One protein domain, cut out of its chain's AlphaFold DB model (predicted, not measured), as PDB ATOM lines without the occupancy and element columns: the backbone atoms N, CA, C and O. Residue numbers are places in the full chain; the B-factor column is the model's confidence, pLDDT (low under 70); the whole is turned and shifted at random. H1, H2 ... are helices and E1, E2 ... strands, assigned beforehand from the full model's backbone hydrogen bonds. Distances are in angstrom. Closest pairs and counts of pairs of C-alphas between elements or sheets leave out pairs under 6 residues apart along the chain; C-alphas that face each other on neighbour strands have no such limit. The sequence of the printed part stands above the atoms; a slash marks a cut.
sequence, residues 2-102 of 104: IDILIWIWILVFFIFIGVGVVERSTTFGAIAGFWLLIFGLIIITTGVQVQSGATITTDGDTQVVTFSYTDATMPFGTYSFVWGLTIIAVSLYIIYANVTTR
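Overview. This is residues 2 to 102 of the 104 residues of an uncharacterized protein of Thermoplasmatales archaeon (UniProt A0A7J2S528). A long two-stranded hairpin, E1 and E2, reaches away from one end of a body of helices, and its tip, residues 58 to 63, sticks out. In the body, H3 and H4 run side by side in opposite directions, H1 packs on H3, and little H2 sits at the far end. The 101 printed residues hold H1, H2, H3, E1, E2, H4 in chain order, with an antiparallel sheet E1 - E2, class mixed. The whole is a loose rod, radius of gyration of the C-alphas 18.2 A, spanning 67 by 24 by 21 A.

Along the chain. Find C-alpha 49 at (26.487, -11.413, 36.160); from there E1, residues 49 to 59, runs 27.6 A, bending by 55 degrees at residue 52. E2, residues 62 to 71, returns over 28.8 A. H3, residues 26 to 46, and H4, residues 80 to 100, each measure 30.3 A; H4 ends at (1.477, -7.152, 62.107). H1, residues 2 to 18, measures 24.5 A, and H2 is residues 21 to 24.

Arrangement. Look first at the hairpin E1 and E2: N 55 and O 66 are 2.9 A apart, within hydrogen-bond range. H3, the hub, touches H4 at a shallow tilt of 20 degrees, opposite ways, closest at the C-alphas of Gly 40 and Gly 84, 4.3 A. With residues 6 to 13 alone, H1 touches H3, closest at C-alphas 6 and 39, 7.5 A. H2 and H3 touch only at the corner, closest at C-alphas 22 and 29, 4.1 A. H1 and H4 are apart. In H1, H3 and H4 every O i to N i+4 pair is within hydrogen-bond range; H2 is too short for one.

Size, cuts and confidence. The farthest C-alphas, Gly 60 and Arg 102, are 67.0 A apart. The printed part has no cut and no long link. Look for pLDDT under 70 at, among others, residues 46 to 53 and 68 to 80.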
ATOM      1  N   ILE A   2      25.579  -2.077  36.477       61.25
ATOM      2  CA  ILE A   2      24.359  -2.152  37.294       61.25
ATOM      3  C   ILE A   2      24.420  -3.267  38.356       61.25
ATOM      4  O   ILE A   2      23.880  -3.127  39.446       61.25
ATOM      5  N   ASP A   3      25.183  -4.318  38.078       57.56
ATOM      6  CA  ASP A   3      25.367  -5.515  38.908       57.56
ATOM      7  C   ASP A   3      26.076  -5.175  40.228       57.56
ATOM      8  O   ASP A   3      25.645  -5.564  41.310       57.56
ATOM      9  N   ILE A   4      27.132  -4.356  40.150       64.69
ATOM     10  CA  ILE A   4      27.872  -3.839  41.313       64.69
ATOM     11  C   ILE A   4      26.985  -2.899  42.139       64.69
ATOM     12  O   ILE A   4      27.032  -2.921  43.366       64.69
ATOM     13  N   LEU A   5      26.147  -2.098  41.475       66.56
ATOM     14  CA  LEU A   5      25.225  -1.189  42.148       66.56
ATOM     15  C   LEU A   5      24.175  -1.963  42.961       66.56
ATOM     16  O   LEU A   5      23.917  -1.602  44.107       66.56
ATOM     17  N   ILE A   6      23.630  -3.056  42.412       69.31
ATOM     18  CA  ILE A   6      22.697  -3.950  43.119       69.31
ATOM     19  C   ILE A   6      23.355  -4.536  44.376       69.31
ATOM     20  O   ILE A   6      22.755  -4.502  45.450       69.31
ATOM     21  N   TRP A   7      24.606  -4.997  44.286       69.19
ATOM     22  CA  TRP A   7      25.339  -5.512  45.450       69.19
ATOM     23  C   TRP A   7      25.576  -4.459  46.535       69.19
ATOM     24  O   TRP A   7      25.389  -4.752  47.718       69.19
ATOM     25  N   ILE A   8      25.950  -3.235  46.153       74.94
ATOM     26  CA  ILE A   8      26.127  -2.125  47.100       74.94
ATOM     27  C   ILE A   8      24.807  -1.829  47.816       74.94
ATOM     28  O   ILE A   8      24.794  -1.696  49.040       74.94
ATOM     29  N   TRP A   9      23.691  -1.785  47.085       71.56
ATOM     30  CA  TRP A   9      22.374  -1.567  47.684       71.56
ATOM     31  C   TRP A   9      21.986  -2.683  48.652       71.56
ATOM     32  O   TRP A   9      21.536  -2.385  49.756       71.56
ATOM     33  N   ILE A  10      22.220  -3.948  48.301       73.81
ATOM     34  CA  ILE A  10      21.950  -5.087  49.191       73.81
ATOM     35  C   ILE A  10      22.774  -4.988  50.477       73.81
ATOM     36  O   ILE A  10      22.234  -5.173  51.567       73.81
ATOM     37  N   LEU A  11      24.059  -4.642  50.377       77.75
ATOM     38  CA  LEU A  11      24.930  -4.478  51.540       77.75
ATOM     39  C   LEU A  11      24.468  -3.325  52.445       77.75
ATOM     40  O   LEU A  11      24.389  -3.491  53.661       77.75
ATOM     41  N   VAL A  12      24.091  -2.187  51.860       76.69
ATOM     42  CA  VAL A  12      23.489  -1.058  52.591       76.69
ATOM     43  C   VAL A  12      22.199  -1.489  53.303       76.69
ATOM     44  O   VAL A  12      21.991  -1.139  54.466       76.69
ATOM     45  N   PHE A  13      21.363  -2.305  52.658       73.06
ATOM     46  CA  PHE A  13      20.150  -2.859  53.264       73.06
ATOM     47  C   PHE A  13      20.447  -3.777  54.455       73.06
ATOM     48  O   PHE A  13      19.813  -3.636  55.502       73.06
ATOM     49  N   PHE A  14      21.435  -4.667  54.339       71.88
ATOM     50  CA  PHE A  14      21.859  -5.510  55.461       71.88
ATOM     51  C   PHE A  14      22.399  -4.686  56.636       71.88
ATOM     52  O   PHE A  14      22.117  -5.024  57.784       71.88
ATOM     53  N   ILE A  15      23.102  -3.579  56.376       76.31
ATOM     54  CA  ILE A  15      23.545  -2.652  57.428       76.31
ATOM     55  C   ILE A  15      22.341  -1.995  58.115       76.31
ATOM     56  O   ILE A  15      22.292  -1.956  59.342       76.31
ATOM     57  N   PHE A  16      21.338  -1.521  57.367       69.94
ATOM     58  CA  PHE A  16      20.135  -0.932  57.969       69.94
ATOM     59  C   PHE A  16      19.341  -1.921  58.827       69.94
ATOM     60  O   PHE A  16      18.806  -1.528  59.870       69.94
ATOM     61  N   ILE A  17      19.292  -3.190  58.416       71.06
ATOM     62  CA  ILE A  17      18.719  -4.275  59.221       71.06
ATOM     63  C   ILE A  17      19.569  -4.502  60.479       71.06
ATOM     64  O   ILE A  17      19.029  -4.466  61.579       71.06
ATOM     65  N   GLY A  18      20.891  -4.663  60.347       68.12
ATOM     66  CA  GLY A  18      21.795  -4.945  61.471       68.12
ATOM     67  C   GLY A  18      21.897  -3.821  62.510       68.12
ATOM     68  O   GLY A  18      22.103  -4.085  63.689       68.12
ATOM     69  N   VAL A  19      21.702  -2.567  62.097       70.44
ATOM     70  CA  VAL A  19      21.642  -1.396  62.995       70.44
ATOM     71  C   VAL A  19      20.251  -1.246  63.648       70.44
ATOM     72  O   VAL A  19      20.044  -0.378  64.497       70.44
ATOM     73  N   GLY A  20      19.275  -2.089  63.287       65.31
ATOM     74  CA  GLY A  20      17.921  -2.065  63.849       65.31
ATOM     75  C   GLY A  20      17.094  -0.854  63.405       65.31
ATOM     76  O   GLY A  20      16.082  -0.524  64.023       65.31
ATOM     77  N   VAL A  21      17.494  -0.163  62.330       66.56
ATOM     78  CA  VAL A  21      16.747   0.991  61.788       66.56
ATOM     79  C   VAL A  21      15.369   0.549  61.289       66.56
ATOM     80  O   VAL A  21      14.381   1.261  61.463       66.56
ATOM     81  N   VAL A  22      15.309  -0.658  60.727       64.19
ATOM     82  CA  VAL A  22      14.092  -1.326  60.243       64.19
ATOM     83  C   VAL A  22      13.113  -1.625  61.387       64.19
ATOM     84  O   VAL A  22      11.910  -1.555  61.177       64.19
ATOM     85  N   GLU A  23      13.604  -1.893  62.597       67.06
ATOM     86  CA  GLU A  23      12.774  -2.257  63.759       67.06
ATOM     87  C   GLU A  23      12.207  -1.035  64.495       67.06
ATOM     88  O   GLU A  23      11.147  -1.101  65.110       67.06
ATOM     89  N   ARG A  24      12.889   0.114  64.415       72.25
ATOM     90  CA  ARG A  24      12.477   1.351  65.103       72.25
ATOM     91  C   ARG A  24      11.336   2.093  64.411       72.25
ATOM     92  O   ARG A  24      10.728   2.972  65.017       72.25
ATOM     93  N   SER A  25      11.063   1.792  63.144       76.12
ATOM     94  CA  SER A  25      10.023   2.455  62.359       76.12
ATOM     95  C   SER A  25       9.295   1.450  61.479       76.12
ATOM     96  O   SER A  25       9.802   1.049  60.434       76.12
ATOM     97  N   THR A  26       8.063   1.107  61.862       75.56
ATOM     98  CA  THR A  26       7.254   0.104  61.152       75.56
ATOM     99  C   THR A  26       6.981   0.478  59.694       75.56
ATOM    100  O   THR A  26       6.951  -0.390  58.825       75.56
ATOM    101  N   THR A  27       6.815   1.775  59.380       77.94
ATOM    102  CA  THR A  27       6.627   2.224  57.984       77.94
ATOM    103  C   THR A  27       7.890   1.981  57.171       77.94
ATOM    104  O   THR A  27       7.834   1.468  56.056       77.94
ATOM    105  N   PHE A  28       9.032   2.388  57.731       78.12
ATOM    106  CA  PHE A  28      10.311   2.322  57.041       78.12
ATOM    107  C   PHE A  28      10.752   0.870  56.869       78.12
ATOM    108  O   PHE A  28      11.225   0.506  55.797       78.12
ATOM    109  N   GLY A  29      10.505   0.025  57.873       77.12
ATOM    110  CA  GLY A  29      10.773  -1.401  57.799       77.12
ATOM    111  C   GLY A  29       9.920  -2.120  56.753       77.12
ATOM    112  O   GLY A  29      10.458  -2.887  55.957       77.12
ATOM    113  N   ALA A  30       8.624  -1.808  56.659       78.62
ATOM    114  CA  ALA A  30       7.766  -2.362  55.609       78.62
ATOM    115  C   ALA A  30       8.231  -1.947  54.200       78.62
ATOM    116  O   ALA A  30       8.374  -2.798  53.324       78.62
ATOM    117  N   ILE A  31       8.532  -0.658  53.990       81.75
ATOM    118  CA  ILE A  31       9.058  -0.142  52.712       81.75
ATOM    119  C   ILE A  31      10.397  -0.808  52.367       81.75
ATOM    120  O   ILE A  31      10.605  -1.225  51.228       81.75
ATOM    121  N   ALA A  32      11.285  -0.958  53.349       80.25
ATOM    122  CA  ALA A  32      12.561  -1.641  53.184       80.25
ATOM    123  C   ALA A  32      12.383  -3.110  52.764       80.25
ATOM    124  O   ALA A  32      13.064  -3.579  51.852       80.25
ATOM    125  N   GLY A  33      11.426  -3.812  53.373       82.12
ATOM    126  CA  GLY A  33      11.063  -5.175  52.999       82.12
ATOM    127  C   GLY A  33      10.552  -5.283  51.557       82.12
ATOM    128  O   GLY A  33      10.968  -6.191  50.837       82.12
ATOM    129  N   PHE A  34       9.722  -4.339  51.096       83.81
ATOM    130  CA  PHE A  34       9.262  -4.294  49.699       83.81
ATOM    131  C   PHE A  34      10.402  -4.032  48.709       83.81
ATOM    132  O   PHE A  34      10.454  -4.668  47.657       83.81
ATOM    133  N   TRP A  35      11.348  -3.154  49.043       82.69
ATOM    134  CA  TRP A  35      12.531  -2.935  48.204       82.69
ATOM    135  C   TRP A  35      13.417  -4.180  48.114       82.69
ATOM    136  O   TRP A  35      13.829  -4.554  47.017       82.69
ATOM    137  N   LEU A  36      13.648  -4.872  49.232       84.31
ATOM    138  CA  LEU A  36      14.354  -6.156  49.241       84.31
ATOM    139  C   LEU A  36      13.642  -7.219  48.392       84.31
ATOM    140  O   LEU A  36      14.315  -7.986  47.708       84.31
ATOM    141  N   LEU A  37      12.303  -7.228  48.371       86.94
ATOM    142  CA  LEU A  37      11.526  -8.135  47.518       86.94
ATOM    143  C   LEU A  37      11.840  -7.904  46.038       86.94
ATOM    144  O   LEU A  37      12.111  -8.851  45.301       86.94
ATOM    145  N   ILE A  38      11.822  -6.635  45.620       85.31
ATOM    146  CA  ILE A  38      12.111  -6.224  44.244       85.31
ATOM    147  C   ILE A  38      13.529  -6.655  43.861       85.31
ATOM    148  O   ILE A  38      13.718  -7.255  42.805       85.31
ATOM    149  N   PHE A  39      14.520  -6.434  44.732       79.12
ATOM    150  CA  PHE A  39      15.893  -6.872  44.468       79.12
ATOM    151  C   PHE A  39      16.027  -8.395  44.379       79.12
ATOM    152  O   PHE A  39      16.694  -8.886  43.472       79.12
ATOM    153  N   GLY A  40      15.360  -9.149  45.255       79.94
ATOM    154  CA  GLY A  40      15.337 -10.611  45.181       79.94
ATOM    155  C   GLY A  40      14.741 -11.131  43.867       79.94
ATOM    156  O   GLY A  40      15.306 -12.033  43.251       79.94
ATOM    157  N   LEU A  41      13.653 -10.519  43.386       81.56
ATOM    158  CA  LEU A  41      13.030 -10.864  42.100       81.56
ATOM    159  C   LEU A  41      13.920 -10.514  40.901       81.56
ATOM    160  O   LEU A  41      14.012 -11.299  39.955       81.56
ATOM    161  N   ILE A  42      14.605  -9.368  40.943       77.19
ATOM    162  CA  ILE A  42      15.583  -8.988  39.914       77.19
ATOM    163  C   ILE A  42      16.701 -10.033  39.871       77.19
ATOM    164  O   ILE A  42      16.968 -10.595  38.817       77.19
ATOM    165  N   ILE A  43      17.268 -10.398  41.023       76.75
ATOM    166  CA  ILE A  43      18.336 -11.405  41.110       76.75
ATOM    167  C   ILE A  43      17.912 -12.756  40.518       76.75
ATOM    168  O   ILE A  43      18.714 -13.401  39.843       76.75
ATOM    169  N   ILE A  44      16.671 -13.192  40.753       75.75
ATOM    170  CA  ILE A  44      16.154 -14.450  40.192       75.75
ATOM    171  C   ILE A  44      15.976 -14.365  38.672       75.75
ATOM    172  O   ILE A  44      16.256 -15.339  37.979       75.75
ATOM    173  N   THR A  45      15.486 -13.235  38.158       71.38
ATOM    174  CA  THR A  45      15.090 -13.099  36.745       71.38
ATOM    175  C   THR A  45      16.252 -12.759  35.822       71.38
ATOM    176  O   THR A  45      16.355 -13.339  34.745       71.38
ATOM    177  N   THR A  46      17.130 -11.843  36.224       69.69
ATOM    178  CA  THR A  46      18.272 -11.417  35.401       69.69
ATOM    179  C   THR A  46      19.553 -12.168  35.734       69.69
ATOM    180  O   THR A  46      20.534 -12.055  35.003       69.69
ATOM    181  N   GLY A  47      19.576 -12.908  36.846       62.28
ATOM    182  CA  GLY A  47      20.833 -13.319  37.457       62.28
ATOM    183  C   GLY A  47      21.625 -12.103  37.940       62.28
ATOM    184  O   GLY A  47      21.237 -10.946  37.746       62.28
ATOM    185  N   VAL A  48      22.760 -12.362  38.582       63.53
ATOM    186  CA  VAL A  48      23.766 -11.323  38.806       63.53
ATOM    187  C   VAL A  48      25.013 -11.770  38.083       63.53
ATOM    188  O   VAL A  48      25.615 -12.770  38.465       63.53
ATOM    189  N   GLN A  49      25.365 -11.062  37.018       62.06
ATOM    190  CA  GLN A  49      26.487 -11.413  36.160       62.06
ATOM    191  C   GLN A  49      27.537 -10.316  36.245       62.06
ATOM    192  O   GLN A  49      27.233  -9.127  36.174       62.06
ATOM    193  N   VAL A  50      28.792 -10.706  36.425       62.41
ATOM    194  CA  VAL A  50      29.927  -9.793  36.339       62.41
ATOM    195  C   VAL A  50      30.524  -9.953  34.951       62.41
ATOM    196  O   VAL A  50      30.830 -11.058  34.504       62.41
ATOM    197  N   GLN A  51      30.690  -8.837  34.244       65.12
ATOM    198  CA  GLN A  51      31.444  -8.825  32.998       65.12
ATOM    199  C   GLN A  51      32.866  -9.324  33.287       65.12
ATOM    200  O   GLN A  51      33.619  -8.675  34.011       65.12
ATOM    201  N   SER A  52      33.219 -10.486  32.738       67.19
ATOM    202  CA  SER A  52      34.497 -11.158  32.991       67.19
ATOM    203  C   SER A  52      35.551 -10.830  31.938       67.19
ATOM    204  O   SER A  52      36.733 -11.092  32.151       67.19
ATOM    205  N   GLY A  53      35.151 -10.270  30.799       65.81
ATOM    206  CA  GLY A  53      36.080  -9.878  29.752       65.81
ATOM    207  C   GLY A  53      35.380  -9.274  28.547       65.81
ATOM    208  O   GLY A  53      34.151  -9.245  28.456       65.81
ATOM    209  N   ALA A  54      36.180  -8.781  27.615       73.00
ATOM    210  CA  ALA A  54      35.725  -8.389  26.294       73.00
ATOM    211  C   ALA A  54      36.696  -8.978  25.273       73.00
ATOM    212  O   ALA A  54      37.907  -8.780  25.383       73.00
ATOM    213  N   THR A  55      36.166  -9.707  24.300       74.75
ATOM    214  CA  THR A  55      36.932 -10.143  23.137       74.75
ATOM    215  C   THR A  55      36.710  -9.108  22.050       74.75
ATOM    216  O   THR A  55      35.576  -8.862  21.641       74.75
ATOM    217  N   ILE A  56      37.792  -8.462  21.624       75.81
ATOM    218  CA  ILE A  56      37.768  -7.540  20.492       75.81
ATOM    219  C   ILE A  56      38.253  -8.332  19.289       75.81
ATOM    220  O   ILE A  56      39.417  -8.728  19.227       75.81
ATOM    221  N   THR A  57      37.346  -8.583  18.357       79.44
ATOM    222  CA  THR A  57      37.663  -9.194  17.067       79.44
ATOM    223  C   THR A  57      37.549  -8.126  15.998       79.44
ATOM    224  O   THR A  57      36.496  -7.506  15.834       79.44
ATOM    225  N   THR A  58      38.651  -7.891  15.293       74.94
ATOM    226  CA  THR A  58      38.690  -6.990  14.143       74.94
ATOM    227  C   THR A  58      38.494  -7.829  12.889       74.94
ATOM    228  O   THR A  58      39.345  -8.663  12.577       74.94
ATOM    229  N   ASP A  59      37.374  -7.630  12.200       73.69
ATOM    230  CA  ASP A  59      37.090  -8.232  10.896       73.69
ATOM    231  C   ASP A  59      37.066  -7.111   9.847       73.69
ATOM    232  O   ASP A  59      36.162  -6.269   9.827       73.69
ATOM    233  N   GLY A  60      38.130  -7.021   9.044       77.38
ATOM    234  CA  GLY A  60      38.352  -5.897   8.127       77.38
ATOM    235  C   GLY A  60      38.408  -4.542   8.851       77.38
ATOM    236  O   GLY A  60      39.183  -4.371   9.788       77.38
ATOM    237  N   ASP A  61      37.571  -3.588   8.423       75.19
ATOM    238  CA  ASP A  61      37.424  -2.252   9.038       75.19
ATOM    239  C   ASP A  61      36.410  -2.216  10.201       75.19
ATOM    240  O   ASP A  61      36.181  -1.164  10.804       75.19
ATOM    241  N   THR A  62      35.781  -3.345  10.542       62.03
ATOM    242  CA  THR A  62      34.791  -3.410  11.625       62.03
ATOM    243  C   THR A  62      35.376  -4.009  12.898       62.03
ATOM    244  O   THR A  62      35.930  -5.107  12.905       62.03
ATOM    245  N   GLN A  63      35.228  -3.284  14.009       73.38
ATOM    246  CA  GLN A  63      35.490  -3.820  15.343       73.38
ATOM    247  C   GLN A  63      34.202  -4.400  15.918       73.38
ATOM    248  O   GLN A  63      33.245  -3.671  16.184       73.38
ATOM    249  N   VAL A  64      34.197  -5.710  16.148       75.31
ATOM    250  CA  VAL A  64      33.136  -6.387  16.892       75.31
ATOM    251  C   VAL A  64      33.634  -6.607  18.314       75.31
ATOM    252  O   VAL A  64      34.590  -7.348  18.549       75.31
ATOM    253  N   VAL A  65      32.982  -5.941  19.268       77.06
ATOM    254  CA  VAL A  65      33.248  -6.108  20.700       77.06
ATOM    255  C   VAL A  65      32.250  -7.113  21.260       77.06
ATOM    256  O   VAL A  65      31.059  -6.818  21.374       77.06
ATOM    257  N   THR A  66      32.724  -8.304  21.617       77.19
ATOM    258  CA  THR A  66      31.908  -9.325  22.281       77.19
ATOM    259  C   THR A  66      32.197  -9.307  23.775       77.19
ATOM    260  O   THR A  66      33.293  -9.648  24.222       77.19
ATOM    261  N   PHE A  67      31.206  -8.906  24.568       74.25
ATOM    262  CA  PHE A  67      31.304  -8.936  26.023       74.25
ATOM    263  C   PHE A  67      31.075 -10.356  26.539       74.25
ATOM    264  O   PHE A  67      30.083 -11.000  26.200       74.25
ATOM    265  N   SER A  68      32.001 -10.837  27.364       69.06
ATOM    266  CA  SER A  68      31.865 -12.102  28.082       69.06
ATOM    267  C   SER A  68      31.393 -11.819  29.502       69.06
ATOM    268  O   SER A  68      32.002 -11.025  30.225       69.06
ATOM    269  N   TYR A  69      30.322 -12.487  29.908       62.34
ATOM    270  CA  TYR A  69      29.742 -12.382  31.241       62.34
ATOM    271  C   TYR A  69      29.969 -13.696  31.985       62.34
ATOM    272  O   TYR A  69      29.834 -14.777  31.417       62.34
ATOM    273  N   THR A  70      30.360 -13.608  33.249       60.94
ATOM    274  CA  THR A  70      30.430 -14.746  34.165       60.94
ATOM    275  C   THR A  70      29.445 -14.486  35.284       60.94
ATOM    276  O   THR A  70      29.325 -13.356  35.757       60.94
ATOM    277  N   ASP A  71      28.720 -15.515  35.710       58.53
ATOM    278  CA  ASP A  71      27.841 -15.373  36.861       58.53
ATOM    279  C   ASP A  71      28.663 -14.919  38.071       58.53
ATOM    280  O   ASP A  71      29.740 -15.454  38.354       58.53
ATOM    281  N   ALA A  72      28.157 -13.911  38.778       53.44
ATOM    282  CA  ALA A  72      28.719 -13.419  40.025       53.44
ATOM    283  C   ALA A  72      28.530 -14.504  41.090       53.44
ATOM    284  O   ALA A  72      27.605 -14.477  41.904       53.44
ATOM    285  N   THR A  73      29.380 -15.519  41.039       48.59
ATOM    286  CA  THR A  73      29.456 -16.545  42.060       48.59
ATOM    287  C   THR A  73      30.201 -15.928  43.234       48.59
ATOM    288  O   THR A  73      31.342 -15.484  43.117       48.59
ATOM    289  N   MET A  74      29.544 -15.849  44.393       41.84
ATOM    290  CA  MET A  74      30.289 -15.742  45.644       41.84
ATOM    291  C   MET A  74      31.303 -16.904  45.705       41.84
ATOM    292  O   MET A  74      31.079 -17.931  45.061       41.84
ATOM    293  N   PRO A  75      32.384 -16.812  46.502       43.38
ATOM    294  CA  PRO A  75      33.363 -17.899  46.661       43.38
ATOM    295  C   PRO A  75      32.765 -19.241  47.139       43.38
ATOM    296  O   PRO A  75      33.467 -20.246  47.207       43.38
ATOM    297  N   PHE A  76      31.464 -19.281  47.433       42.84
ATOM    298  CA  PHE A  76      30.667 -20.488  47.583       42.84
ATOM    299  C   PHE A  76      29.902 -20.722  46.280       42.84
ATOM    300  O   PHE A  76      28.950 -20.010  45.958       42.84
ATOM    301  N   GLY A  77      30.387 -21.692  45.508       46.19
ATOM    302  CA  GLY A  77      29.882 -22.013  44.187       46.19
ATOM    303  C   GLY A  77      28.370 -22.216  44.157       46.19
ATOM    304  O   GLY A  77      27.802 -22.971  44.944       46.19
ATOM    305  N   THR A  78      27.780 -21.645  43.113       53.66
ATOM    306  CA  THR A  78      26.452 -21.938  42.569       53.66
ATOM    307  C   THR A  78      25.255 -21.172  43.163       53.66
ATOM    308  O   THR A  78      24.949 -21.227  44.351       53.66
ATOM    309  N   TYR A  79      24.532 -20.535  42.229       63.16
ATOM    310  CA  TYR A  79      23.141 -20.064  42.265       63.16
ATOM    311  C   TYR A  79      22.862 -18.650  42.810       63.16
ATOM    312  O   TYR A  79      22.362 -18.481  43.923       63.16
ATOM    313  N   SER A  80      22.982 -17.631  41.943       65.94
ATOM    314  CA  SER A  80      22.263 -16.346  42.102       65.94
ATOM    315  C   SER A  80      20.776 -16.571  42.414       65.94
ATOM    316  O   SER A  80      20.195 -15.850  43.213       65.94
ATOM    317  N   PHE A  81      20.190 -17.645  41.877       70.50
ATOM    318  CA  PHE A  81      18.840 -18.105  42.196       70.50
ATOM    319  C   PHE A  81      18.610 -18.389  43.695       70.50
ATOM    320  O   PHE A  81      17.622 -17.924  44.260       70.50
ATOM    321  N   VAL A  82      19.525 -19.101  44.368       76.31
ATOM    322  CA  VAL A  82      19.408 -19.429  45.805       76.31
ATOM    323  C   VAL A  82      19.534 -18.169  46.661       76.31
ATOM    324  O   VAL A  82      18.786 -17.986  47.625       76.31
ATOM    325  N   TRP A  83      20.427 -17.257  46.278       74.50
ATOM    326  CA  TRP A  83      20.554 -15.955  46.931       74.50
ATOM    327  C   TRP A  83      19.310 -15.089  46.743       74.50
ATOM    328  O   TRP A  83      18.820 -14.512  47.712       74.50
ATOM    329  N   GLY A  84      18.748 -15.063  45.534       76.56
ATOM    330  CA  GLY A  84      17.485 -14.392  45.253       76.56
ATOM    331  C   GLY A  84      16.338 -14.928  46.116       76.56
ATOM    332  O   GLY A  84      15.636 -14.142  46.748       76.56
ATOM    333  N   LEU A  85      16.206 -16.255  46.244       83.50
ATOM    334  CA  LEU A  85      15.210 -16.880  47.127       83.50
ATOM    335  C   LEU A  85      15.417 -16.522  48.603       83.50
ATOM    336  O   LEU A  85      14.452 -16.237  49.312       83.50
ATOM    337  N   THR A  86      16.667 -16.501  49.063       82.62
ATOM    338  CA  THR A  86      17.006 -16.135  50.447       82.62
ATOM    339  C   THR A  86      16.611 -14.686  50.739       82.62
ATOM    340  O   THR A  86      15.987 -14.405  51.762       82.62
ATOM    341  N   ILE A  87      16.902 -13.768  49.813       84.12
ATOM    342  CA  ILE A  87      16.529 -12.352  49.924       84.12
ATOM    343  C   ILE A  87      15.004 -12.184  49.945       84.12
ATOM    344  O   ILE A  87      14.490 -11.420  50.762       84.12
ATOM    345  N   ILE A  88      14.273 -12.928  49.108       87.00
ATOM    346  CA  ILE A  88      12.801 -12.922  49.110       87.00
ATOM    347  C   ILE A  88      12.253 -13.406  50.458       87.00
ATOM    348  O   ILE A  88      11.355 -12.774  51.011       87.00
ATOM    349  N   ALA A  89      12.799 -14.484  51.026       86.12
ATOM    350  CA  ALA A  89      12.352 -14.993  52.322       86.12
ATOM    351  C   ALA A  89      12.563 -13.966  53.453       86.12
ATOM    352  O   ALA A  89      11.651 -13.718  54.245       86.12
ATOM    353  N   VAL A  90      13.734 -13.320  53.493       85.06
ATOM    354  CA  VAL A  90      14.046 -12.258  54.468       85.06
ATOM    355  C   VAL A  90      13.133 -11.045  54.277       85.06
ATOM    356  O   VAL A  90      12.599 -10.508  55.247       85.06
ATOM    357  N   SER A  91      12.905 -10.638  53.029       86.88
ATOM    358  CA  SER A  91      11.974  -9.567  52.671       86.88
ATOM    359  C   SER A  91      10.565  -9.825  53.219       86.88
ATOM    360  O   SER A  91      10.010  -8.968  53.910       86.88
ATOM    361  N   LEU A  92      10.006 -11.009  52.954       87.94
ATOM    362  CA  LEU A  92       8.658 -11.375  53.389       87.94
ATOM    363  C   LEU A  92       8.537 -11.381  54.913       87.94
ATOM    364  O   LEU A  92       7.544 -10.884  55.446       87.94
ATOM    365  N   TYR A  93       9.557 -11.884  55.614       85.56
ATOM    366  CA  TYR A  93       9.612 -11.840  57.075       85.56
ATOM    367  C   TYR A  93       9.571 -10.401  57.610       85.56
ATOM    368  O   TYR A  93       8.769 -10.094  58.492       85.56
ATOM    369  N   ILE A  94      10.381  -9.501  57.042       83.44
ATOM    370  CA  ILE A  94      10.419  -8.089  57.449       83.44
ATOM    371  C   ILE A  94       9.061  -7.421  57.212       83.44
ATOM    372  O   ILE A  94       8.563  -6.727  58.100       83.44
ATOM    373  N   ILE A  95       8.442  -7.636  56.045       84.62
ATOM    374  CA  ILE A  95       7.114  -7.083  55.738       84.62
ATOM    375  C   ILE A  95       6.088  -7.599  56.751       84.62
ATOM    376  O   ILE A  95       5.368  -6.801  57.349       84.62
ATOM    377  N   TYR A  96       6.048  -8.913  56.983       84.88
ATOM    378  CA  TYR A  96       5.119  -9.528  57.926       84.88
ATOM    379  C   TYR A  96       5.261  -8.938  59.334       84.88
ATOM    380  O   TYR A  96       4.266  -8.476  59.897       84.88
ATOM    381  N   ALA A  97       6.484  -8.881  59.869       82.50
ATOM    382  CA  ALA A  97       6.760  -8.374  61.212       82.50
ATOM    383  C   ALA A  97       6.377  -6.892  61.383       82.50
ATOM    384  O   ALA A  97       5.845  -6.498  62.420       82.50
ATOM    385  N   ASN A  98       6.594  -6.066  60.355       79.69
ATOM    386  CA  ASN A  98       6.298  -4.628  60.400       79.69
ATOM    387  C   ASN A  98       4.822  -4.286  60.134       79.69
ATOM    388  O   ASN A  98       4.338  -3.244  60.578       79.69
ATOM    389  N   VAL A  99       4.094  -5.135  59.401       77.94
ATOM    390  CA  VAL A  99       2.650  -4.961  59.166       77.94
ATOM    391  C   VAL A  99       1.846  -5.449  60.368       77.94
ATOM    392  O   VAL A  99       0.926  -4.760  60.800       77.94
ATOM    393  N   THR A 100       2.195  -6.601  60.941       73.50
ATOM    394  CA  THR A 100       1.477  -7.152  62.107       73.50
ATOM    395  C   THR A 100       1.593  -6.267  63.343       73.50
ATOM    396  O   THR A 100       0.585  -6.037  64.004       73.50
ATOM    397  N   THR A 101       2.761  -5.670  63.591       65.94
ATOM    398  CA  THR A 101       2.973  -4.684  64.671       65.94
ATOM    399  C   THR A 101       2.135  -3.408  64.547       65.94
ATOM    400  O   THR A 101       2.082  -2.635  65.494       65.94
ATOM    401  N   ARG A 102       1.476  -3.152  63.407       58.81
ATOM    402  CA  ARG A 102       0.516  -2.039  63.260       58.81
ATOM    403  C   ARG A 102      -0.926  -2.413  63.581       58.81
ATOM    404  O   ARG A 102      -1.754  -1.516  63.710       58.81
TER     405      ARG A 102